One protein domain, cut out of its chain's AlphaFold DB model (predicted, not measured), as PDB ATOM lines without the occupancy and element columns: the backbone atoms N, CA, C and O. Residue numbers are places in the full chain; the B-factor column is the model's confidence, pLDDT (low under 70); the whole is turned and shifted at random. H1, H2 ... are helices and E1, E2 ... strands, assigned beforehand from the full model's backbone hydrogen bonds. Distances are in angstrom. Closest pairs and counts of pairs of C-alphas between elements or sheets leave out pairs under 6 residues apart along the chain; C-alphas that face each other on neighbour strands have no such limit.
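What this domain is: This is residues 7 to 129 and 175 to 219 of the 236 residues of the protein "SET domain-containing protein" of Aegilops tauschii (UniProt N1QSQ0). With little regular structure, the compact body is mostly loops, with hairpin E3-E4 near its middle, sheet E5-E6-E7 beside it, and hairpin E1-E2, H1 and H2 farther out. The 168 printed residues, mixed in class, include E1-E4, H1-H3, then E5-E7. The radius of gyration of the C-alphas is 16.0 A, the spans 46, 38 and 34 A.

How they stand to each other: E5, residues 193-195, E6, 207-210, and E7, 216-218, form a meander, strands antiparallel in turn. H3, 176-182, stands up from this sheet. E3, 61-65, with E4, 77-81, and E1, 7-11, with E2, 15-20, are hairpins; the closest C-alphas of E4 and E5, 80 and 194, are 6.5 A apart. H1, 102-113, and H2, 120-125, are close but not clearly touching, at a steep tilt of 54 degrees. N 194 and O 209, 3.1 A apart, and every helix O i to N i+4 pair are within hydrogen-bond range.

Where its parts are: E1 begins at C-alpha 7 (313.899, 309.885, 169.221); E7 ends at C-alpha 218 (292.088, 287.329, 175.127).

The domain as a whole: Residues 130-174 are not printed; C-alphas 129 and 175 are 17.7 A apart. E2 to E3 is a long link of 40 residues; 23 printed residues have a pLDDT under 70, among them residues 26 to 44 in this link.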
ATOM      1  N   ARG A   7     312.809 308.898 169.253       81.62
ATOM      2  CA  ARG A   7     313.899 309.885 169.221       81.62
ATOM      3  C   ARG A   7     314.467 310.119 170.618       81.62
ATOM      4  O   ARG A   7     313.738 310.069 171.599       81.62
ATOM      5  N   VAL A   8     315.767 310.392 170.706       82.88
ATOM      6  CA  VAL A   8     316.418 310.766 171.973       82.88
ATOM      7  C   VAL A   8     316.204 312.258 172.222       82.88
ATOM      8  O   VAL A   8     316.363 313.057 171.298       82.88
ATOM      9  N   ALA A   9     315.864 312.637 173.452       83.62
ATOM     10  CA  ALA A   9     315.730 314.032 173.864       83.62
ATOM     11  C   ALA A   9     316.222 314.247 175.303       83.62
ATOM     12  O   ALA A   9     316.204 313.321 176.114       83.62
ATOM     13  N   ASP A  10     316.641 315.474 175.614       85.25
ATOM     14  CA  ASP A  10     316.882 315.920 176.986       85.25
ATOM     15  C   ASP A  10     315.558 316.388 177.610       85.25
ATOM     16  O   ASP A  10     314.876 317.261 177.069       85.25
ATOM     17  N   LEU A  11     315.202 315.809 178.754       74.31
ATOM     18  CA  LEU A  11     314.061 316.189 179.575       74.31
ATOM     19  C   LEU A  11     314.539 317.058 180.752       74.31
ATOM     20  O   LEU A  11     315.358 316.599 181.562       74.31
ATOM     21  N   PRO A  12     314.046 318.305 180.886       77.44
ATOM     22  CA  PRO A  12     314.400 319.180 182.001       77.44
ATOM     23  C   PRO A  12     314.163 318.499 183.355       77.44
ATOM     24  O   PRO A  12     313.072 318.012 183.627       77.44
ATOM     25  N   GLY A  13     315.202 318.439 184.193       73.75
ATOM     26  CA  GLY A  13     315.145 317.807 185.518       73.75
ATOM     27  C   GLY A  13     315.181 316.272 185.530       73.75
ATOM     28  O   GLY A  13     315.270 315.699 186.609       73.75
ATOM     29  N   ARG A  14     315.153 315.599 184.367       68.19
ATOM     30  CA  ARG A  14     315.067 314.124 184.264       68.19
ATOM     31  C   ARG A  14     316.131 313.475 183.367       68.19
ATOM     32  O   ARG A  14     316.152 312.259 183.220       68.19
ATOM     33  N   GLY A  15     317.052 314.258 182.803       78.12
ATOM     34  CA  GLY A  15     318.170 313.740 182.004       78.12
ATOM     35  C   GLY A  15     317.768 313.381 180.570       78.12
ATOM     36  O   GLY A  15     316.897 314.022 179.995       78.12
ATOM     37  N   ARG A  16     318.427 312.387 179.959       69.75
ATOM     38  CA  ARG A  16     318.123 311.943 178.584       69.75
ATOM     39  C   ARG A  16     317.106 310.812 178.589       69.75
ATOM     40  O   ARG A  16     317.296 309.844 179.313       69.75
ATOM     41  N   ALA A  17     316.114 310.898 177.710       72.69
ATOM     42  CA  ALA A  17     315.065 309.894 177.559       72.69
ATOM     43  C   ALA A  17     314.781 309.577 176.083       72.69
ATOM     44  O   ALA A  17     315.230 310.279 175.167       72.69
ATOM     45  N   LEU A  18     314.019 308.504 175.857       77.44
ATOM     46  CA  LEU A  18     313.401 308.203 174.565       77.44
ATOM     47  C   LEU A  18     311.976 308.756 174.520       77.44
ATOM     48  O   LEU A  18     311.159 308.472 175.392       77.44
ATOM     49  N   LEU A  19     311.673 309.508 173.464       80.56
ATOM     50  CA  LEU A  19     310.340 310.026 173.171       80.56
ATOM     51  C   LEU A  19     309.768 309.338 171.936       80.56
ATOM     52  O   LEU A  19     310.506 309.065 170.982       80.56
ATOM     53  N   ALA A  20     308.451 309.125 171.932       78.62
ATOM     54  CA  ALA A  20     307.717 308.747 170.733       78.62
ATOM     55  C   ALA A  20     307.932 309.815 169.642       78.62
ATOM     56  O   ALA A  20     307.677 311.002 169.861       78.62
ATOM     57  N   ALA A  21     308.476 309.408 168.492       82.00
ATOM     58  CA  ALA A  21     308.726 310.287 167.342       82.00
ATOM     59  C   ALA A  21     307.518 310.387 166.389       82.00
ATOM     60  O   ALA A  21     307.553 311.158 165.436       82.00
ATOM     61  N   ARG A  22     306.479 309.592 166.664       80.62
ATOM     62  CA  ARG A  22     305.127 309.593 166.096       80.62
ATOM     63  C   ARG A  22     304.203 308.875 167.084       80.62
ATOM     64  O   ARG A  22     304.711 308.268 168.027       80.62
ATOM     65  N   ASP A  23     302.900 308.869 166.836       77.19
ATOM     66  CA  ASP A  23     301.977 308.004 167.579       77.19
ATOM     67  C   ASP A  23     302.408 306.528 167.470       77.19
ATOM     68  O   ASP A  23     302.747 306.033 166.384       77.19
ATOM     69  N   ILE A  24     302.432 305.844 168.619       68.44
ATOM     70  CA  ILE A  24     302.738 304.413 168.735       68.44
ATOM     71  C   ILE A  24     301.433 303.706 169.082       68.44
ATOM     72  O   ILE A  24     300.822 303.998 170.117       68.44
ATOM     73  N   LEU A  25     300.998 302.800 168.204       71.38
ATOM     74  CA  LEU A  25     299.776 302.032 168.427       71.38
ATOM     75  C   LEU A  25     299.973 301.019 169.565       71.38
ATOM     76  O   LEU A  25     301.084 300.561 169.840       71.38
ATOM     77  N   GLU A  26     298.878 300.655 170.225       57.38
ATOM     78  CA  GLU A  26     298.856 299.604 171.244       57.38
ATOM     79  C   GLU A  26     299.400 298.292 170.644       57.38
ATOM     80  O   GLU A  26     299.012 297.876 169.553       57.38
ATOM     81  N   GLY A  27     300.401 297.690 171.296       52.38
ATOM     82  CA  GLY A  27     301.067 296.485 170.790       52.38
ATOM     83  C   GLY A  27     302.028 296.674 169.649       52.38
ATOM     84  O   GLY A  27     302.682 295.701 169.272       52.38
ATOM     85  N   GLU A  28     302.163 297.897 169.132       53.22
ATOM     86  CA  GLU A  28     303.093 298.176 168.061       53.22
ATOM     87  C   GLU A  28     304.513 297.824 168.525       53.22
ATOM     88  O   GLU A  28     305.068 298.440 169.444       53.22
ATOM     89  N   PRO A  29     305.114 296.794 167.924       50.69
ATOM     90  CA  PRO A  29     306.405 296.324 168.359       50.69
ATOM     91  C   PRO A  29     307.472 297.275 167.829       50.69
ATOM     92  O   PRO A  29     307.567 297.552 166.633       50.69
ATOM     93  N   TYR A  30     308.368 297.708 168.713       49.50
ATOM     94  CA  TYR A  30     309.545 298.484 168.322       49.50
ATOM     95  C   TYR A  30     310.458 297.727 167.319       49.50
ATOM     96  O   TYR A  30     311.320 298.333 166.676       49.50
ATOM     97  N   ARG A  31     310.221 296.414 167.130       48.31
ATOM     98  CA  ARG A  31     310.632 295.592 165.977       48.31
ATOM     99  C   ARG A  31     309.594 294.486 165.672       48.31
ATOM    100  O   ARG A  31     309.468 293.585 166.494       48.31
ATOM    101  N   PRO A  32     308.899 294.500 164.520       37.84
ATOM    102  CA  PRO A  32     307.718 293.660 164.263       37.84
ATOM    103  C   PRO A  32     307.870 292.143 164.074       37.84
ATOM    104  O   PRO A  32     306.875 291.488 163.776       37.84
ATOM    105  N   ASP A  33     309.036 291.538 164.316       38.53
ATOM    106  CA  ASP A  33     309.338 290.253 163.665       38.53
ATOM    107  C   ASP A  33     309.650 289.036 164.581       38.53
ATOM    108  O   ASP A  33     310.243 288.080 164.068       38.53
ATOM    109  N   VAL A  34     309.345 288.993 165.901       40.81
ATOM    110  CA  VAL A  34     309.827 287.866 166.763       40.81
ATOM    111  C   VAL A  34     308.987 287.495 168.036       40.81
ATOM    112  O   VAL A  34     308.760 288.394 168.838       40.81
ATOM    113  N   PRO A  35     308.629 286.196 168.294       42.94
ATOM    114  CA  PRO A  35     307.811 285.701 169.449       42.94
ATOM    115  C   PRO A  35     308.518 284.897 170.596       42.94
ATOM    116  O   PRO A  35     309.674 284.497 170.431       42.94
ATOM    117  N   LEU A  36     307.754 284.648 171.704       49.22
ATOM    118  CA  LEU A  36     307.989 284.567 173.201       49.22
ATOM    119  C   LEU A  36     308.252 283.188 173.806       49.22
ATOM    120  O   LEU A  36     307.777 282.228 173.231       49.22
ATOM    121  N   GLU A  37     309.038 283.106 174.904       42.47
ATOM    122  CA  GLU A  37     308.922 282.140 176.040       42.47
ATOM    123  C   GLU A  37     310.203 282.060 176.950       42.47
ATOM    124  O   GLU A  37     311.158 281.334 176.690       42.47
ATOM    125  N   LEU A  38     310.220 282.880 178.008       46.66
ATOM    126  CA  LEU A  38     310.539 282.738 179.454       46.66
ATOM    127  C   LEU A  38     311.697 281.998 180.237       46.66
ATOM    128  O   LEU A  38     311.640 280.815 180.560       46.66
ATOM    129  N   ARG A  39     312.583 282.844 180.818       50.16
ATOM    130  CA  ARG A  39     313.125 283.042 182.217       50.16
ATOM    131  C   ARG A  39     313.618 281.914 183.174       50.16
ATOM    132  O   ARG A  39     312.876 281.352 183.973       50.16
ATOM    133  N   LYS A  40     314.955 281.887 183.343       42.38
ATOM    134  CA  LYS A  40     315.743 282.263 184.561       42.38
ATOM    135  C   LYS A  40     316.823 283.259 184.090       42.38
ATOM    136  O   LYS A  40     317.080 283.287 182.889       42.38
ATOM    137  N   ALA A  41     317.466 284.064 184.951       52.09
ATOM    138  CA  ALA A  41     318.588 284.915 184.511       52.09
ATOM    139  C   ALA A  41     319.759 284.030 184.036       52.09
ATOM    140  O   ALA A  41     320.580 283.572 184.826       52.09
ATOM    141  N   ARG A  42     319.775 283.714 182.738       52.66
ATOM    142  CA  ARG A  42     320.783 282.865 182.083       52.66
ATOM    143  C   ARG A  42     322.069 283.647 181.808       52.66
ATOM    144  O   ARG A  42     323.140 283.053 181.720       52.66
ATOM    145  N   CYS A  43     321.958 284.965 181.661       60.44
ATOM    146  CA  CYS A  43     323.041 285.888 181.346       60.44
ATOM    147  C   CYS A  43     322.651 287.331 181.710       60.44
ATOM    148  O   CYS A  43     321.473 287.633 181.901       60.44
ATOM    149  N   CYS A  44     323.646 288.218 181.769       68.06
ATOM    150  CA  CYS A  44     323.448 289.665 181.818       68.06
ATOM    151  C   CYS A  44     323.788 290.265 180.451       68.06
ATOM    152  O   CYS A  44     324.763 289.854 179.819       68.06
ATOM    153  N   ALA A  45     323.018 291.260 180.019       80.56
ATOM    154  CA  ALA A  45     323.241 291.981 178.773       80.56
ATOM    155  C   ALA A  45     323.075 293.488 178.992       80.56
ATOM    156  O   ALA A  45     322.351 293.922 179.887       80.56
ATOM    157  N   VAL A  46     323.762 294.285 178.174       84.12
ATOM    158  CA  VAL A  46     323.683 295.750 178.208       84.12
ATOM    159  C   VAL A  46     323.062 296.225 176.904       84.12
ATOM    160  O   VAL A  46     323.609 295.975 175.831       84.12
ATOM    161  N   TYR A  47     321.945 296.947 177.003       88.81
ATOM    162  CA  TYR A  47     321.211 297.487 175.859       88.81
ATOM    163  C   TYR A  47     321.171 299.018 175.924       88.81
ATOM    164  O   TYR A  47     320.210 299.575 176.453       88.81
ATOM    165  N   PRO A  48     322.157 299.729 175.341       88.94
ATOM    166  CA  PRO A  48     322.291 301.179 175.507       88.94
ATOM    167  C   PRO A  48     321.042 301.988 175.143       88.94
ATOM    168  O   PRO A  48     320.796 303.029 175.738       88.94
ATOM    169  N   ARG A  49     320.245 301.522 174.170       89.19
ATOM    170  CA  ARG A  49     318.988 302.188 173.797       89.19
ATOM    171  C   ARG A  49     317.890 301.960 174.834       89.19
ATOM    172  O   ARG A  49     317.211 302.910 175.182       89.19
ATOM    173  N   ALA A  50     317.721 300.739 175.334       89.75
ATOM    174  CA  ALA A  50     316.686 300.461 176.330       89.75
ATOM    175  C   ALA A  50     317.022 301.037 177.709       89.75
ATOM    176  O   ALA A  50     316.114 301.382 178.449       89.75
ATOM    177  N   SER A  51     318.306 301.244 178.017       90.81
ATOM    178  CA  SER A  51     318.740 301.958 179.224       90.81
ATOM    179  C   SER A  51     318.307 303.433 179.275       90.81
ATOM    180  O   SER A  51     318.527 304.078 180.291       90.81
ATOM    181  N   LEU A  52     317.722 303.976 178.201       93.75
ATOM    182  CA  LEU A  52     317.131 305.319 178.168       93.75
ATOM    183  C   LEU A  52     315.636 305.333 178.535       93.75
ATOM    184  O   LEU A  52     315.034 306.404 178.549       93.75
ATOM    185  N   LEU A  53     315.014 304.168 178.746       95.88
ATOM    186  CA  LEU A  53     313.617 304.075 179.165       95.88
ATOM    187  C   LEU A  53     313.537 304.320 180.667       95.88
ATOM    188  O   LEU A  53     314.111 303.566 181.456       95.88
ATOM    189  N   ASN A  54     312.822 305.371 181.051       97.19
ATOM    190  CA  ASN A  54     312.626 305.717 182.451       97.19
ATOM    191  C   ASN A  54     311.583 304.812 183.116       97.19
ATOM    192  O   ASN A  54     310.820 304.097 182.459       97.19
ATOM    193  N   HIS A  55     311.590 304.839 184.446       96.38
ATOM    194  CA  HIS A  55     310.639 304.106 185.261       96.38
ATOM    195  C   HIS A  55     309.297 304.830 185.385       96.38
ATOM    196  O   HIS A  55     309.268 306.038 185.624       96.38
ATOM    197  N   ASP A  56     308.214 304.059 185.354       96.38
ATOM    198  CA  ASP A  56     306.908 304.450 185.883       96.38
ATOM    199  C   ASP A  56     306.248 303.230 186.558       96.38
ATOM    200  O   ASP A  56     306.414 302.100 186.086       96.38
ATOM    201  N   CYS A  57     305.537 303.430 187.676       93.88
ATOM    202  CA  CYS A  57     304.795 302.358 188.352       93.88
ATOM    203  C   CYS A  57     303.467 302.018 187.645       93.88
ATOM    204  O   CYS A  57     302.881 300.977 187.953       93.88
ATOM    205  N   LEU A  58     303.019 302.875 186.720       93.19
ATOM    206  CA  LEU A  58     301.961 302.656 185.728       93.19
ATOM    207  C   LEU A  58     302.556 302.848 184.327       93.19
ATOM    208  O   LEU A  58     302.285 303.839 183.643       93.19
ATOM    209  N   PRO A  59     303.450 301.944 183.903       95.44
ATOM    210  CA  PRO A  59     304.177 302.131 182.660       95.44
ATOM    211  C   PRO A  59     303.242 302.084 181.455       95.44
ATOM    212  O   PRO A  59     302.238 301.383 181.459       95.44
ATOM    213  N   ASN A  60     303.620 302.775 180.382       95.69
ATOM    214  CA  ASN A  60     302.907 302.704 179.105       95.69
ATOM    215  C   ASN A  60     303.529 301.693 178.133       95.69
ATOM    216  O   ASN A  60     302.968 301.434 177.070       95.69
ATOM    217  N   ALA A  61     304.666 301.097 178.496       95.75
ATOM    218  CA  ALA A  61     305.309 300.034 177.747       95.75
ATOM    219  C   ALA A  61     305.918 298.977 178.676       95.75
ATOM    220  O   ALA A  61     306.229 299.226 179.840       95.75
ATOM    221  N   CYS A  62     306.162 297.784 178.149       94.12
ATOM    222  CA  CYS A  62     306.981 296.785 178.824       94.12
ATOM    223  C   CYS A  62     307.931 296.107 177.834       94.12
ATOM    224  O   CYS A  62     307.717 296.122 176.618       94.12
ATOM    225  N   HIS A  63     309.031 295.559 178.356       91.31
ATOM    226  CA  HIS A  63     309.974 294.789 177.552       91.31
ATOM    227  C   HIS A  63     309.659 293.296 177.634       91.31
ATOM    228  O   HIS A  63     309.176 292.806 178.657       91.31
ATOM    229  N   PHE A  64     309.984 292.601 176.553       89.31
ATOM    230  CA  PHE A  64     309.840 291.174 176.350       89.31
ATOM    231  C   PHE A  64     311.182 290.572 175.941       89.31
ATOM    232  O   PHE A  64     311.862 291.113 175.062       89.31
ATOM    233  N   ASP A  65     311.516 289.439 176.560       84.81
ATOM    234  CA  ASP A  65     312.761 288.708 176.334       84.81
ATOM    235  C   ASP A  65     312.481 287.325 175.739       84.81
ATOM    236  O   ASP A  65     311.635 286.573 176.226       84.81
ATOM    237  N   TYR A  66     313.262 286.963 174.723       81.81
ATOM    238  CA  TYR A  66     313.074 285.757 173.909       81.81
ATOM    239  C   TYR A  66     314.277 284.809 173.992       81.81
ATOM    240  O   TYR A  66     314.749 284.282 172.984       81.81
ATOM    241  N   ALA A  67     314.816 284.633 175.201       73.88
ATOM    242  CA  ALA A  67     316.137 284.041 175.427       73.88
ATOM    243  C   ALA A  67     316.309 282.601 174.911       73.88
ATOM    244  O   ALA A  67     317.404 282.213 174.500       73.88
ATOM    245  N   ASP A  68     315.232 281.814 174.923       74.94
ATOM    246  CA  ASP A  68     315.243 280.400 174.540       74.94
ATOM    247  C   ASP A  68     314.881 280.165 173.060       74.94
ATOM    248  O   ASP A  68     314.823 279.022 172.598       74.94
ATOM    249  N   ARG A  69     314.696 281.239 172.278       72.62
ATOM    250  CA  ARG A  69     314.422 281.142 170.840       72.62
ATOM    251  C   ARG A  69     315.622 280.527 170.099       72.62
ATOM    252  O   ARG A  69     316.745 281.010 170.247       72.62
ATOM    253  N   PRO A  70     315.422 279.502 169.249       72.25
ATOM    254  CA  PRO A  70     316.504 278.954 168.440       72.25
ATOM    255  C   PRO A  70     316.944 279.943 167.348       72.25
ATOM    256  O   PRO A  70     316.116 280.572 166.690       72.25
ATOM    257  N   GLY A  71     318.256 280.013 167.100       74.38
ATOM    258  CA  GLY A  71     318.846 280.849 166.050       74.38
ATOM    259  C   GLY A  71     319.346 282.218 166.540       74.38
ATOM    260  O   GLY A  71     319.441 282.453 167.744       74.38
ATOM    261  N   PRO A  72     319.745 283.114 165.618       72.19
ATOM    262  CA  PRO A  72     320.191 284.461 165.972       72.19
ATOM    263  C   PRO A  72     319.040 285.309 166.548       72.19
ATOM    264  O   PRO A  72     317.882 285.120 166.178       72.19
ATOM    265  N   GLY A  73     319.365 286.276 167.415       71.50
ATOM    266  CA  GLY A  73     318.388 287.212 168.002       71.50
ATOM    267  C   GLY A  73     317.750 286.746 169.315       71.50
ATOM    268  O   GLY A  73     316.852 287.399 169.829       71.50
ATOM    269  N   ASN A  74     318.226 285.647 169.904       73.81
ATOM    270  CA  ASN A  74     317.840 285.211 171.252       73.81
ATOM    271  C   ASN A  74     318.413 286.102 172.375       73.81
ATOM    272  O   ASN A  74     318.195 285.856 173.553       73.81
ATOM    273  N   THR A  75     319.163 287.141 172.018       80.25
ATOM    274  CA  THR A  75     319.627 288.201 172.918       80.25
ATOM    275  C   THR A  75     318.974 289.538 172.581       80.25
ATOM    276  O   THR A  75     319.535 290.577 172.900       80.25
ATOM    277  N   ASP A  76     317.864 289.550 171.845       83.31
ATOM    278  CA  ASP A  76     317.136 290.783 171.563       83.31
ATOM    279  C   ASP A  76     316.092 291.034 172.654       83.31
ATOM    280  O   ASP A  76     315.491 290.100 173.191       83.31
ATOM    281  N   ILE A  77     315.851 292.316 172.933       86.75
ATOM    282  CA  ILE A  77     314.728 292.776 173.751       86.75
ATOM    283  C   ILE A  77     313.740 293.529 172.866       86.75
ATOM    284  O   ILE A  77     314.135 294.337 172.016       86.75
ATOM    285  N   VAL A  78     312.453 293.277 173.070       89.31
ATOM    286  CA  VAL A  78     311.377 293.962 172.346       89.31
ATOM    287  C   VAL A  78     310.555 294.754 173.337       89.31
ATOM    288  O   VAL A  78     310.065 294.214 174.319       89.31
ATOM    289  N   VAL A  79     310.398 296.043 173.069       92.31
ATOM    290  CA  VAL A  79     309.551 296.928 173.866       92.31
ATOM    291  C   VAL A  79     308.233 297.096 173.128       92.31
ATOM    292  O   VAL A  79     308.239 297.426 171.938       92.31
ATOM    293  N   ARG A  80     307.126 296.837 173.825       93.44
ATOM    294  CA  ARG A  80     305.763 297.001 173.308       93.44
ATOM    295  C   ARG A  80     304.986 297.969 174.177       93.44
ATOM    296  O   ARG A  80     305.122 297.939 175.401       93.44
ATOM    297  N   ALA A  81     304.174 298.795 173.530       95.06
ATOM    298  CA  ALA A  81     303.217 299.651 174.207       95.06
ATOM    299  C   ALA A  81     302.089 298.801 174.812       95.06
ATOM    300  O   ALA A  81     301.588 297.889 174.152       95.06
ATOM    301  N   LEU A  82     301.707 299.103 176.055       92.75
ATOM    302  CA  LEU A  82     300.568 298.468 176.722       92.75
ATOM    303  C   LEU A  82     299.248 299.011 176.179       92.75
ATOM    304  O   LEU A  82     298.300 298.263 176.034       92.75
ATOM    305  N   HIS A  83     299.226 300.303 175.866       90.44
ATOM    306  CA  HIS A  83     298.109 301.048 175.298       90.44
ATOM    307  C   HIS A  83     298.642 302.133 174.363       90.44
ATOM    308  O   HIS A  83     299.852 302.361 174.311       90.44
ATOM    309  N   GLY A  84     297.760 302.833 173.648       90.56
ATOM    310  CA  GLY A  84     298.163 303.939 172.775       90.56
ATOM    311  C   GLY A  84     299.053 304.968 173.492       90.56
ATOM    312  O   GLY A  84     298.766 305.383 174.622       90.56
ATOM    313  N   ILE A  85     300.140 305.380 172.832       93.88
ATOM    314  CA  ILE A  85     301.069 306.411 173.312       93.88
ATOM    315  C   ILE A  85     301.066 307.554 172.298       93.88
ATOM    316  O   ILE A  85     301.514 307.389 171.163       93.88
ATOM    317  N   THR A  86     300.568 308.716 172.717       93.81
ATOM    318  CA  THR A  86     300.518 309.921 171.879       93.81
ATOM    319  C   THR A  86     301.916 310.469 171.607       93.81
ATOM    320  O   THR A  86     302.779 310.436 172.491       93.81
ATOM    321  N   GLU A  87     302.123 311.044 170.425       93.62
ATOM    322  CA  GLU A  87     303.378 311.690 170.042       93.62
ATOM    323  C   GLU A  87     303.873 312.676 171.118       93.62
ATOM    324  O   GLU A  87     303.112 313.433 171.721       93.62
ATOM    325  N   GLY A  88     305.182 312.650 171.386       93.38
ATOM    326  CA  GLY A  88     305.810 313.505 172.394       93.38
ATOM    327  C   GLY A  88     305.655 313.025 173.841       93.38
ATOM    328  O   GLY A  88     306.384 313.527 174.698       93.38
ATOM    329  N   LYS A  89     304.796 312.033 174.122       93.88
ATOM    330  CA  LYS A  89     304.740 311.384 175.440       93.88
ATOM    331  C   LYS A  89     305.995 310.533 175.659       93.88
ATOM    332  O   LYS A  89     306.522 309.899 174.740       93.88
ATOM    333  N   GLU A  90     306.495 310.555 176.890       95.94
ATOM    334  CA  GLU A  90     307.624 309.727 177.302       95.94
ATOM    335  C   GLU A  90     307.226 308.250 177.318       95.94
ATOM    336  O   GLU A  90     306.120 307.908 177.739       95.94
ATOM    337  N   VAL A  91     308.127 307.375 176.870       96.50
ATOM    338  CA  VAL A  91     307.938 305.925 176.967       96.50
ATOM    339  C   VAL A  91     308.606 305.429 178.244       96.50
ATOM    340  O   VAL A  91     309.828 305.518 178.385       96.50
ATOM    341  N   CYS A  92     307.803 304.878 179.150       96.94
ATOM    342  CA  CYS A  92     308.247 304.388 180.448       96.94
ATOM    343  C   CYS A  92     307.965 302.894 180.592       96.94
ATOM    344  O   CYS A  92     306.935 302.395 180.134       96.94
ATOM    345  N   ILE A  93     308.869 302.199 181.279       96.00
ATOM    346  CA  ILE A  93     308.723 300.788 181.647       96.00
ATOM    347  C   ILE A  93     308.738 300.641 183.169       96.00
ATOM    348  O   ILE A  93     309.323 301.460 183.873       96.00
ATOM    349  N   SER A  94     308.161 299.568 183.706       93.81
ATOM    350  CA  SER A  94     308.431 299.220 185.105       93.81
ATOM    351  C   SER A  94     309.785 298.513 185.212       93.81
ATOM    352  O   SER A  94     310.122 297.674 184.374       93.81
ATOM    353  N   TYR A  95     310.567 298.843 186.241       92.00
ATOM    354  CA  TYR A  95     311.868 298.212 186.503       92.00
ATOM    355  C   TYR A  95     311.742 296.924 187.329       92.00
ATOM    356  O   TYR A  95     312.681 296.137 187.409       92.00
ATOM    357  N   PHE A  96     310.568 296.688 187.911       85.19
ATOM    358  CA  PHE A  96     310.235 295.522 188.728       85.19
ATOM    359  C   PHE A  96     308.782 295.088 188.484       85.19
ATOM    360  O   PHE A  96     308.055 295.701 187.696       85.19
ATOM    361  N   ALA A  97     308.353 294.017 189.152       79.94
ATOM    362  CA  ALA A  97     306.975 293.539 189.090       79.94
ATOM    363  C   ALA A  97     305.989 294.578 189.657       79.94
ATOM    364  O   ALA A  97     306.271 295.258 190.642       79.94
ATOM    365  N   ALA A  98     304.821 294.711 189.029       78.69
ATOM    366  CA  ALA A  98     303.901 295.812 189.313       78.69
ATOM    367  C   ALA A  98     303.153 295.686 190.659       78.69
ATOM    368  O   ALA A  98     302.595 296.668 191.146       78.69
ATOM    369  N   ASN A  99     303.166 294.508 191.287       82.12
ATOM    370  CA  ASN A  99     302.418 294.184 192.507       82.12
ATOM    371  C   ASN A  99     303.079 294.650 193.822       82.12
ATOM    372  O   ASN A  99     302.547 294.390 194.896       82.12
ATOM    373  N   TRP A 100     304.240 295.304 193.767       85.88
ATOM    374  CA  TRP A 100     304.965 295.736 194.968       85.88
ATOM    375  C   TRP A 100     304.257 296.896 195.683       85.88
ATOM    376  O   TRP A 100     303.664 297.762 195.026       85.88
ATOM    377  N   ARG A 101     304.357 296.950 197.021       89.38
ATOM    378  CA  ARG A 101     303.786 298.035 197.842       89.38
ATOM    379  C   ARG A 101     304.533 299.347 197.617       89.38
ATOM    380  O   ARG A 101     305.699 299.342 197.227       89.38
ATOM    381  N   TYR A 102     303.878 300.475 197.895       92.38
ATOM    382  CA  TYR A 102     304.461 301.811 197.733       92.38
ATOM    383  C   TYR A 102     305.849 301.939 198.377       92.38
ATOM    384  O   TYR A 102     306.805 302.328 197.701       92.38
ATOM    385  N   ALA A 103     305.962 301.557 199.655       91.69
ATOM    386  CA  ALA A 103     307.206 301.635 200.417       91.69
ATOM    387  C   ALA A 103     308.329 300.805 199.771       91.69
ATOM    388  O   ALA A 103     309.425 301.326 199.559       91.69
ATOM    389  N   ASP A 104     308.034 299.566 199.363       87.94
ATOM    390  CA  ASP A 104     309.001 298.666 198.720       87.94
ATOM    391  C   ASP A 104     309.503 299.233 197.388       87.94
ATOM    392  O   ASP A 104     310.702 299.217 197.105       87.94
ATOM    393  N   ARG A 105     308.594 299.787 196.569       94.06
ATOM    394  CA  ARG A 105     308.949 300.419 195.288       94.06
ATOM    395  C   ARG A 105     309.854 301.628 195.505       94.06
ATOM    396  O   ARG A 105     310.885 301.735 194.849       94.06
ATOM    397  N   GLN A 106     309.500 302.524 196.427       95.00
ATOM    398  CA  GLN A 106     310.299 303.721 196.716       95.00
ATOM    399  C   GLN A 106     311.677 303.371 197.283       95.00
ATOM    400  O   GLN A 106     312.672 303.947 196.844       95.00
ATOM    401  N   CYS A 107     311.739 302.415 198.213       87.81
ATOM    402  CA  CYS A 107     312.992 301.929 198.783       87.81
ATOM    403  C   CYS A 107     313.904 301.367 197.683       87.81
ATOM    404  O   CYS A 107     315.022 301.845 197.491       87.81
ATOM    405  N   ARG A 108     313.376 300.454 196.856       85.38
ATOM    406  CA  ARG A 108     314.114 299.832 195.751       85.38
ATOM    407  C   ARG A 108     314.655 300.846 194.747       85.38
ATOM    408  O   ARG A 108     315.796 300.726 194.313       85.38
ATOM    409  N   LEU A 109     313.844 301.823 194.341       91.25
ATOM    410  CA  LEU A 109     314.270 302.846 193.381       91.25
ATOM    411  C   LEU A 109     315.351 303.759 193.954       91.25
ATOM    412  O   LEU A 109     316.269 304.143 193.232       91.25
ATOM    413  N   LEU A 110     315.275 304.067 195.246       90.31
ATOM    414  CA  LEU A 110     316.274 304.897 195.897       90.31
ATOM    415  C   LEU A 110     317.607 304.156 196.051       90.31
ATOM    416  O   LEU A 110     318.647 304.721 195.723       90.31
ATOM    417  N   GLU A 111     317.577 302.905 196.510       82.94
ATOM    418  CA  GLU A 111     318.781 302.105 196.772       82.94
ATOM    419  C   GLU A 111     319.501 301.672 195.488       82.94
ATOM    420  O   GLU A 111     320.716 301.843 195.375       82.94
ATOM    421  N   ASP A 112     318.768 301.149 194.500       81.12
ATOM    422  CA  ASP A 112     319.373 300.570 193.292       81.12
ATOM    423  C   ASP A 112     319.547 301.578 192.153       81.12
ATOM    424  O   ASP A 112     320.452 301.430 191.329       81.12
ATOM    425  N   TYR A 113     318.670 302.582 192.078       86.56
ATOM    426  CA  TYR A 113     318.617 303.514 190.950       86.56
ATOM    427  C   TYR A 113     318.859 304.977 191.346       86.56
ATOM    428  O   TYR A 113     319.053 305.815 190.466       86.56
ATOM    429  N   GLY A 114     318.892 305.297 192.643       90.88
ATOM    430  CA  GLY A 114     319.230 306.627 193.142       90.88
ATOM    431  C   GLY A 114     318.149 307.694 192.950       90.88
ATOM    432  O   GLY A 114     318.484 308.879 192.949       90.88
ATOM    433  N   PHE A 115     316.873 307.322 192.774       96.69
ATOM    434  CA  PHE A 115     315.779 308.293 192.616       96.69
ATOM    435  C   PHE A 115     314.485 307.873 193.331       96.69
ATOM    436  O   PHE A 115     314.271 306.701 193.624       96.69
ATOM    437  N   ARG A 116     313.602 308.846 193.592       96.12
ATOM    438  CA  ARG A 116     312.233 308.620 194.087       96.12
ATOM    439  C   ARG A 116     311.245 308.740 192.932       96.12
ATOM    440  O   ARG A 116     311.344 309.676 192.144       96.12
ATOM    441  N   CYS A 117     310.316 307.793 192.805       96.62
ATOM    442  CA  CYS A 117     309.308 307.856 191.745       96.62
ATOM    443  C   CYS A 117     308.172 308.798 192.138       96.62
ATOM    444  O   CYS A 117     307.620 308.683 193.229       96.62
ATOM    445  N   GLU A 118     307.797 309.673 191.212       96.06
ATOM    446  CA  GLU A 118     306.755 310.688 191.388       96.06
ATOM    447  C   GLU A 118     305.567 310.477 190.431       96.06
ATOM    448  O   GLU A 118     304.808 311.412 190.195       96.06
ATOM    449  N   CYS A 119     305.412 309.272 189.863       94.62
ATOM    450  CA  CYS A 119     304.298 308.938 188.965       94.62
ATOM    451  C   CYS A 119     302.930 309.022 189.661       94.62
ATOM    452  O   CYS A 119     302.859 308.950 190.890       94.62
ATOM    453  N   ASP A 120     301.849 309.080 188.881       92.12
ATOM    454  CA  ASP A 120     300.471 309.245 189.377       92.12
ATOM    455  C   ASP A 120     300.113 308.233 190.476       92.12
ATOM    456  O   ASP A 120     299.643 308.616 191.549       92.12
ATOM    457  N   ARG A 121     300.460 306.951 190.282       92.69
ATOM    458  CA  ARG A 121     300.269 305.914 191.308       92.69
ATOM    459  C   ARG A 121     301.000 306.235 192.604       92.69
ATOM    460  O   ARG A 121     300.434 306.073 193.677       92.69
ATOM    461  N   CYS A 122     302.258 306.661 192.530       93.31
ATOM    462  CA  CYS A 122     303.021 307.020 193.722       93.31
ATOM    463  C   CYS A 122     302.474 308.280 194.397       93.31
ATOM    464  O   CYS A 122     302.447 308.327 195.622       93.31
ATOM    465  N   GLN A 123     301.997 309.266 193.635       92.62
ATOM    466  CA  GLN A 123     301.379 310.475 194.189       92.62
ATOM    467  C   GLN A 123     300.095 310.159 194.964       92.62
ATOM    468  O   GLN A 123     299.859 310.747 196.018       92.62
ATOM    469  N   ILE A 124     299.284 309.225 194.466       90.62
ATOM    470  CA  ILE A 124     298.059 308.776 195.138       90.62
ATOM    471  C   ILE A 124     298.399 307.916 196.355       90.62
ATOM    472  O   ILE A 124     298.036 308.283 197.469       90.62
ATOM    473  N   GLU A 125     299.172 306.841 196.172       91.38
ATOM    474  CA  GLU A 125     299.494 305.899 197.253       91.38
ATOM    475  C   GLU A 125     300.290 306.553 198.397       91.38
ATOM    476  O   GLU A 125     300.200 306.107 199.535       91.38
ATOM    477  N   SER A 126     301.039 307.634 198.137       91.31
ATOM    478  CA  SER A 126     301.742 308.392 199.188       91.31
ATOM    479  C   SER A 126     300.813 309.076 200.198       91.31
ATOM    480  O   SER A 126     301.256 309.431 201.289       91.31
ATOM    481  N   LYS A 127     299.546 309.292 199.828       88.44
ATOM    482  CA  LYS A 127     298.530 309.951 200.662       88.44
ATOM    483  C   LYS A 127     297.680 308.954 201.436       88.44
ATOM    484  O   LYS A 127     296.909 309.371 202.298       88.44
ATOM    485  N   TRP A 128     297.791 307.666 201.119       85.94
ATOM    486  CA  TRP A 128     297.071 306.632 201.837       85.94
ATOM    487  C   TRP A 128     297.590 306.570 203.265       85.94
ATOM    488  O   TRP A 128     298.790 306.422 203.511       85.94
ATOM    489  N   LYS A 129     296.666 306.704 204.215       65.88
ATOM    490  CA  LYS A 129     296.944 306.389 205.606       65.88
ATOM    491  C   LYS A 129     297.001 304.874 205.687       65.88
ATOM    492  O   LYS A 129     295.974 304.207 205.670       65.88
ATOM    493  N   HIS A 175     293.385 303.616 189.252       75.19
ATOM    494  CA  HIS A 175     294.275 302.762 188.476       75.19
ATOM    495  C   HIS A 175     293.955 301.264 188.593       75.19
ATOM    496  O   HIS A 175     294.717 300.452 188.077       75.19
ATOM    497  N   ALA A 176     292.843 300.858 189.224       81.62
ATOM    498  CA  ALA A 176     292.483 299.436 189.333       81.62
ATOM    499  C   ALA A 176     292.293 298.812 187.950       81.62
ATOM    500  O   ALA A 176     292.812 297.729 187.681       81.62
ATOM    501  N   PHE A 177     291.650 299.553 187.043       84.62
ATOM    502  CA  PHE A 177     291.463 299.136 185.657       84.62
ATOM    503  C   PHE A 177     292.792 298.832 184.952       84.62
ATOM    504  O   PHE A 177     292.885 297.872 184.191       84.62
ATOM    505  N   PHE A 178     293.853 299.593 185.256       89.75
ATOM    506  CA  PHE A 178     295.181 299.337 184.700       89.75
ATOM    507  C   PHE A 178     295.690 297.945 185.091       89.75
ATOM    508  O   PHE A 178     296.181 297.214 184.236       89.75
ATOM    509  N   PHE A 179     295.543 297.549 186.357       88.75
ATOM    510  CA  PHE A 179     295.981 296.228 186.808       88.75
ATOM    511  C   PHE A 179     295.073 295.110 186.294       88.75
ATOM    512  O   PHE A 179     295.582 294.094 185.841       88.75
ATOM    513  N   VAL A 180     293.753 295.300 186.277       88.69
ATOM    514  CA  VAL A 180     292.810 294.298 185.736       88.69
ATOM    515  C   VAL A 180     293.100 293.995 184.262       88.69
ATOM    516  O   VAL A 180     293.070 292.838 183.823       88.69
ATOM    517  N   ARG A 181     293.416 295.038 183.492       90.56
ATOM    518  CA  ARG A 181     293.671 294.926 182.058       90.56
ATOM    519  C   ARG A 181     295.085 294.448 181.743       90.56
ATOM    520  O   ARG A 181     295.251 293.525 180.948       90.56
ATOM    521  N   TYR A 182     296.095 295.056 182.365       92.75
ATOM    522  CA  TYR A 182     297.495 294.911 181.964       92.75
ATOM    523  C   TYR A 182     298.349 294.066 182.914       92.75
ATOM    524  O   TYR A 182     299.545 293.926 182.665       92.75
ATOM    525  N   LEU A 183     297.791 293.480 183.976       92.25
ATOM    526  CA  LEU A 183     298.495 292.515 184.825       92.25
ATOM    527  C   LEU A 183     298.091 291.082 184.461       92.25
ATOM    528  O   LEU A 183     296.924 290.786 184.218       92.25
ATOM    529  N   CYS A 184     299.071 290.183 184.434       91.06
ATOM    530  CA  CYS A 184     298.834 288.763 184.208       91.06
ATOM    531  C   CYS A 184     297.968 288.159 185.325       91.06
ATOM    532  O   CYS A 184     298.240 288.356 186.506       91.06
ATOM    533  N   ASP A 185     296.966 287.389 184.914       89.88
ATOM    534  CA  ASP A 185     295.995 286.652 185.732       89.88
ATOM    535  C   ASP A 185     296.569 285.384 186.383       89.88
ATOM    536  O   ASP A 185     295.995 284.837 187.322       89.88
ATOM    537  N   ARG A 186     297.717 284.907 185.897       86.00
ATOM    538  CA  ARG A 186     298.393 283.738 186.452       86.00
ATOM    539  C   ARG A 186     298.924 284.023 187.852       86.00
ATOM    540  O   ARG A 186     299.738 284.934 188.036       86.00
ATOM    541  N   GLU A 187     298.556 283.157 188.793       83.31
ATOM    542  CA  GLU A 187     299.111 283.149 190.148       83.31
ATOM    543  C   GLU A 187     300.646 283.209 190.116       83.31
ATOM    544  O   GLU A 187     301.308 282.532 189.321       83.31
ATOM    545  N   ASP A 188     301.206 284.074 190.960       79.94
ATOM    546  CA  ASP A 188     302.643 284.304 191.129       79.94
ATOM    547  C   ASP A 188     303.430 284.790 189.894       79.94
ATOM    548  O   ASP A 188     304.664 284.812 189.913       79.94
ATOM    549  N   CYS A 189     302.770 285.224 188.813       83.00
ATOM    550  CA  CYS A 189     303.469 285.744 187.636       83.00
ATOM    551  C   CYS A 189     303.812 287.238 187.742       83.00
ATOM    552  O   CYS A 189     304.943 287.630 187.442       83.00
ATOM    553  N   TYR A 190     302.834 288.067 188.122       86.75
ATOM    554  CA  TYR A 190     302.944 289.532 188.255       86.75
ATOM    555  C   TYR A 190     303.561 290.261 187.044       86.75
ATOM    556  O   TYR A 190     304.092 291.370 187.167       86.75
ATOM    557  N   GLY A 191     303.525 289.625 185.870       89.62
ATOM    558  CA  GLY A 191     303.990 290.191 184.612       89.62
ATOM    559  C   GLY A 191     302.993 291.157 184.009       89.62
ATOM    560  O   GLY A 191     301.795 291.067 184.267       89.62
ATOM    561  N   MET A 192     303.502 292.039 183.155       93.38
ATOM    562  CA  MET A 192     302.668 292.952 182.387       93.38
ATOM    563  C   MET A 192     302.214 292.280 181.093       93.38
ATOM    564  O   MET A 192     303.019 291.679 180.378       93.38
ATOM    565  N   LEU A 193     300.931 292.415 180.796       94.12
ATOM    566  CA  LEU A 193     300.300 292.035 179.545       94.12
ATOM    567  C   LEU A 193     300.416 293.193 178.560       94.12
ATOM    568  O   LEU A 193     299.985 294.305 178.853       94.12
ATOM    569  N   ALA A 194     300.969 292.920 177.383       94.50
ATOM    570  CA  ALA A 194     300.860 293.814 176.238       94.50
ATOM    571  C   ALA A 194     300.165 293.059 175.102       94.50
ATOM    572  O   ALA A 194     300.412 291.860 174.949       94.50
ATOM    573  N   PRO A 195     299.337 293.721 174.293       94.12
ATOM    574  CA  PRO A 195     298.779 293.107 173.085       94.12
ATOM    575  C   PRO A 195     299.885 292.546 172.167       94.12
ATOM    576  O   PRO A 195     301.045 292.994 172.147       94.12
ATOM    577  N   LEU A 196     299.528 291.537 171.380       91.12
ATOM    578  CA  LEU A 196     300.344 291.074 170.266       91.12
ATOM    579  C   LEU A 196     300.492 292.187 169.216       91.12
ATOM    580  O   LEU A 196     299.676 293.113 169.176       91.12
ATOM    581  N   PRO A 197     301.525 292.108 168.357       87.06
ATOM    582  CA  PRO A 197     301.669 293.027 167.238       87.06
ATOM    583  C   PRO A 197     300.364 293.205 166.448       87.06
ATOM    584  O   PRO A 197     299.641 292.218 166.267       87.06
ATOM    585  N   PRO A 198     300.086 294.423 165.942       84.31
ATOM    586  CA  PRO A 198     298.915 294.679 165.118       84.31
ATOM    587  C   PRO A 198     298.811 293.695 163.953       84.31
ATOM    588  O   PRO A 198     299.817 293.262 163.377       84.31
ATOM    589  N   LEU A 199     297.577 293.359 163.592       83.25
ATOM    590  CA  LEU A 199     297.286 292.501 162.455       83.25
ATOM    591  C   LEU A 199     297.768 293.161 161.145       83.25
ATOM    592  O   LEU A 199     297.908 294.384 161.074       83.25
ATOM    593  N   PRO A 200     298.006 292.396 160.059       83.06
ATOM    594  CA  PRO A 200     298.496 292.958 158.792       83.06
ATOM    595  C   PRO A 200     297.588 294.027 158.162       83.06
ATOM    596  O   PRO A 200     298.038 294.797 157.316       83.06
ATOM    597  N   ASN A 201     296.311 294.056 158.548       82.88
ATOM    598  CA  ASN A 201     295.325 295.067 158.161       82.88
ATOM    599  C   ASN A 201     295.408 296.358 159.008       82.88
ATOM    600  O   ASN A 201     294.681 297.304 158.720       82.88
ATOM    601  N   GLY A 202     296.293 296.412 160.007       81.44
ATOM    602  CA  GLY A 202     296.469 297.537 160.925       81.44
ATOM    603  C   GLY A 202     295.548 297.514 162.147       81.44
ATOM    604  O   GLY A 202     295.626 298.435 162.956       81.44
ATOM    605  N   GLU A 203     294.694 296.498 162.298       85.50
ATOM    606  CA  GLU A 203     293.829 296.352 163.473       85.50
ATOM    607  C   GLU A 203     294.637 295.930 164.706       85.50
ATOM    608  O   GLU A 203     295.623 295.189 164.611       85.50
ATOM    609  N   LEU A 204     294.212 296.414 165.874       85.62
ATOM    610  CA  LEU A 204     294.815 296.047 167.151       85.62
ATOM    611  C   LEU A 204     294.546 294.570 167.453       85.62
ATOM    612  O   LEU A 204     293.515 294.015 167.081       85.62
ATOM    613  N   SER A 205     295.492 293.923 168.131       88.44
ATOM    614  CA  SER A 205     295.274 292.556 168.583       88.44
ATOM    615  C   SER A 205     294.468 292.546 169.876       88.44
ATOM    616  O   SER A 205     294.905 293.109 170.874       88.44
ATOM    617  N   HIS A 206     293.363 291.805 169.884       90.00
ATOM    618  CA  HIS A 206     292.601 291.465 171.096       90.00
ATOM    619  C   HIS A 206     293.259 290.348 171.920       90.00
ATOM    620  O   HIS A 206     292.669 289.798 172.846       90.00
ATOM    621  N   VAL A 207     294.474 289.937 171.549       92.94
ATOM    622  CA  VAL A 207     295.248 288.924 172.260       92.94
ATOM    623  C   VAL A 207     296.434 289.611 172.907       92.94
ATOM    624  O   VAL A 207     297.254 290.225 172.232       92.94
ATOM    625  N   PHE A 208     296.535 289.466 174.214       94.38
ATOM    626  CA  PHE A 208     297.581 289.996 175.061       94.38
ATOM    627  C   PHE A 208     298.531 288.891 175.472       94.38
ATOM    628  O   PHE A 208     298.144 287.735 175.594       94.38
ATOM    629  N   GLU A 209     299.780 289.252 175.701       94.19
ATOM    630  CA  GLU A 209     300.855 288.340 176.027       94.19
ATOM    631  C   GLU A 209     301.622 288.838 177.244       94.19
ATOM    632  O   GLU A 209     302.018 290.005 177.323       94.19
ATOM    633  N   CYS A 210     301.837 287.942 178.201       92.75
ATOM    634  CA  CYS A 210     302.517 288.271 179.440       92.75
ATOM    635  C   CYS A 210     304.031 288.313 179.245       92.75
ATOM    636  O   CYS A 210     304.655 287.313 178.887       92.75
ATOM    637  N   ASN A 211     304.657 289.438 179.595       91.00
ATOM    638  CA  ASN A 211     306.108 289.594 179.494       91.00
ATOM    639  C   ASN A 211     306.904 288.749 180.484       91.00
ATOM    640  O   ASN A 211     308.129 288.643 180.372       91.00
ATOM    641  N   ALA A 212     306.210 288.175 181.464       86.69
ATOM    642  CA  ALA A 212     306.806 287.414 182.535       86.69
ATOM    643  C   ALA A 212     306.459 285.943 182.555       86.69
ATOM    644  O   ALA A 212     307.251 285.251 183.169       86.69
ATOM    645  N   CYS A 213     305.390 285.449 181.921       86.62
ATOM    646  CA  CYS A 213     305.150 284.006 181.791       86.62
ATOM    647  C   CYS A 213     304.821 283.505 180.382       86.62
ATOM    648  O   CYS A 213     304.666 282.299 180.227       86.62
ATOM    649  N   GLY A 214     304.697 284.402 179.397       89.44
ATOM    650  CA  GLY A 214     304.354 284.040 178.022       89.44
ATOM    651  C   GLY A 214     302.891 283.674 177.792       89.44
ATOM    652  O   GLY A 214     302.449 283.517 176.659       89.44
ATOM    653  N   GLN A 215     302.090 283.603 178.859       89.69
ATOM    654  CA  GLN A 215     300.667 283.316 178.747       89.69
ATOM    655  C   GLN A 215     299.956 284.347 177.873       89.69
ATOM    656  O   GLN A 215     300.171 285.556 178.006       89.69
ATOM    657  N   LEU A 216     299.078 283.830 177.015       93.06
ATOM    658  CA  LEU A 216     298.191 284.623 176.185       93.06
ATOM    659  C   LEU A 216     296.837 284.797 176.881       93.06
ATOM    660  O   LEU A 216     296.249 283.816 177.335       93.06
ATOM    661  N   LYS A 217     296.336 286.031 176.921       92.56
ATOM    662  CA  LYS A 217     295.005 286.407 177.416       92.56
ATOM    663  C   LYS A 217     294.226 287.029 176.264       92.56
ATOM    664  O   LYS A 217     294.762 287.878 175.564       92.56
ATOM    665  N   LYS A 218     292.983 286.611 176.041       91.00
ATOM    666  CA  LYS A 218     292.088 287.329 175.127       91.00
ATOM    667  C   LYS A 218     291.367 288.416 175.906       91.00
ATOM    668  O   LYS A 218     291.037 288.209 177.069       91.00
ATOM    669  N   GLU A 219     291.163 289.554 175.271       81.25
ATOM    670  CA  GLU A 219     290.187 290.534 175.727       81.25
ATOM    671  C   GLU A 219     288.823 289.824 175.747       81.25
ATOM    672  O   GLU A 219     288.426 289.238 174.740       81.25
TER     673      GLU A 219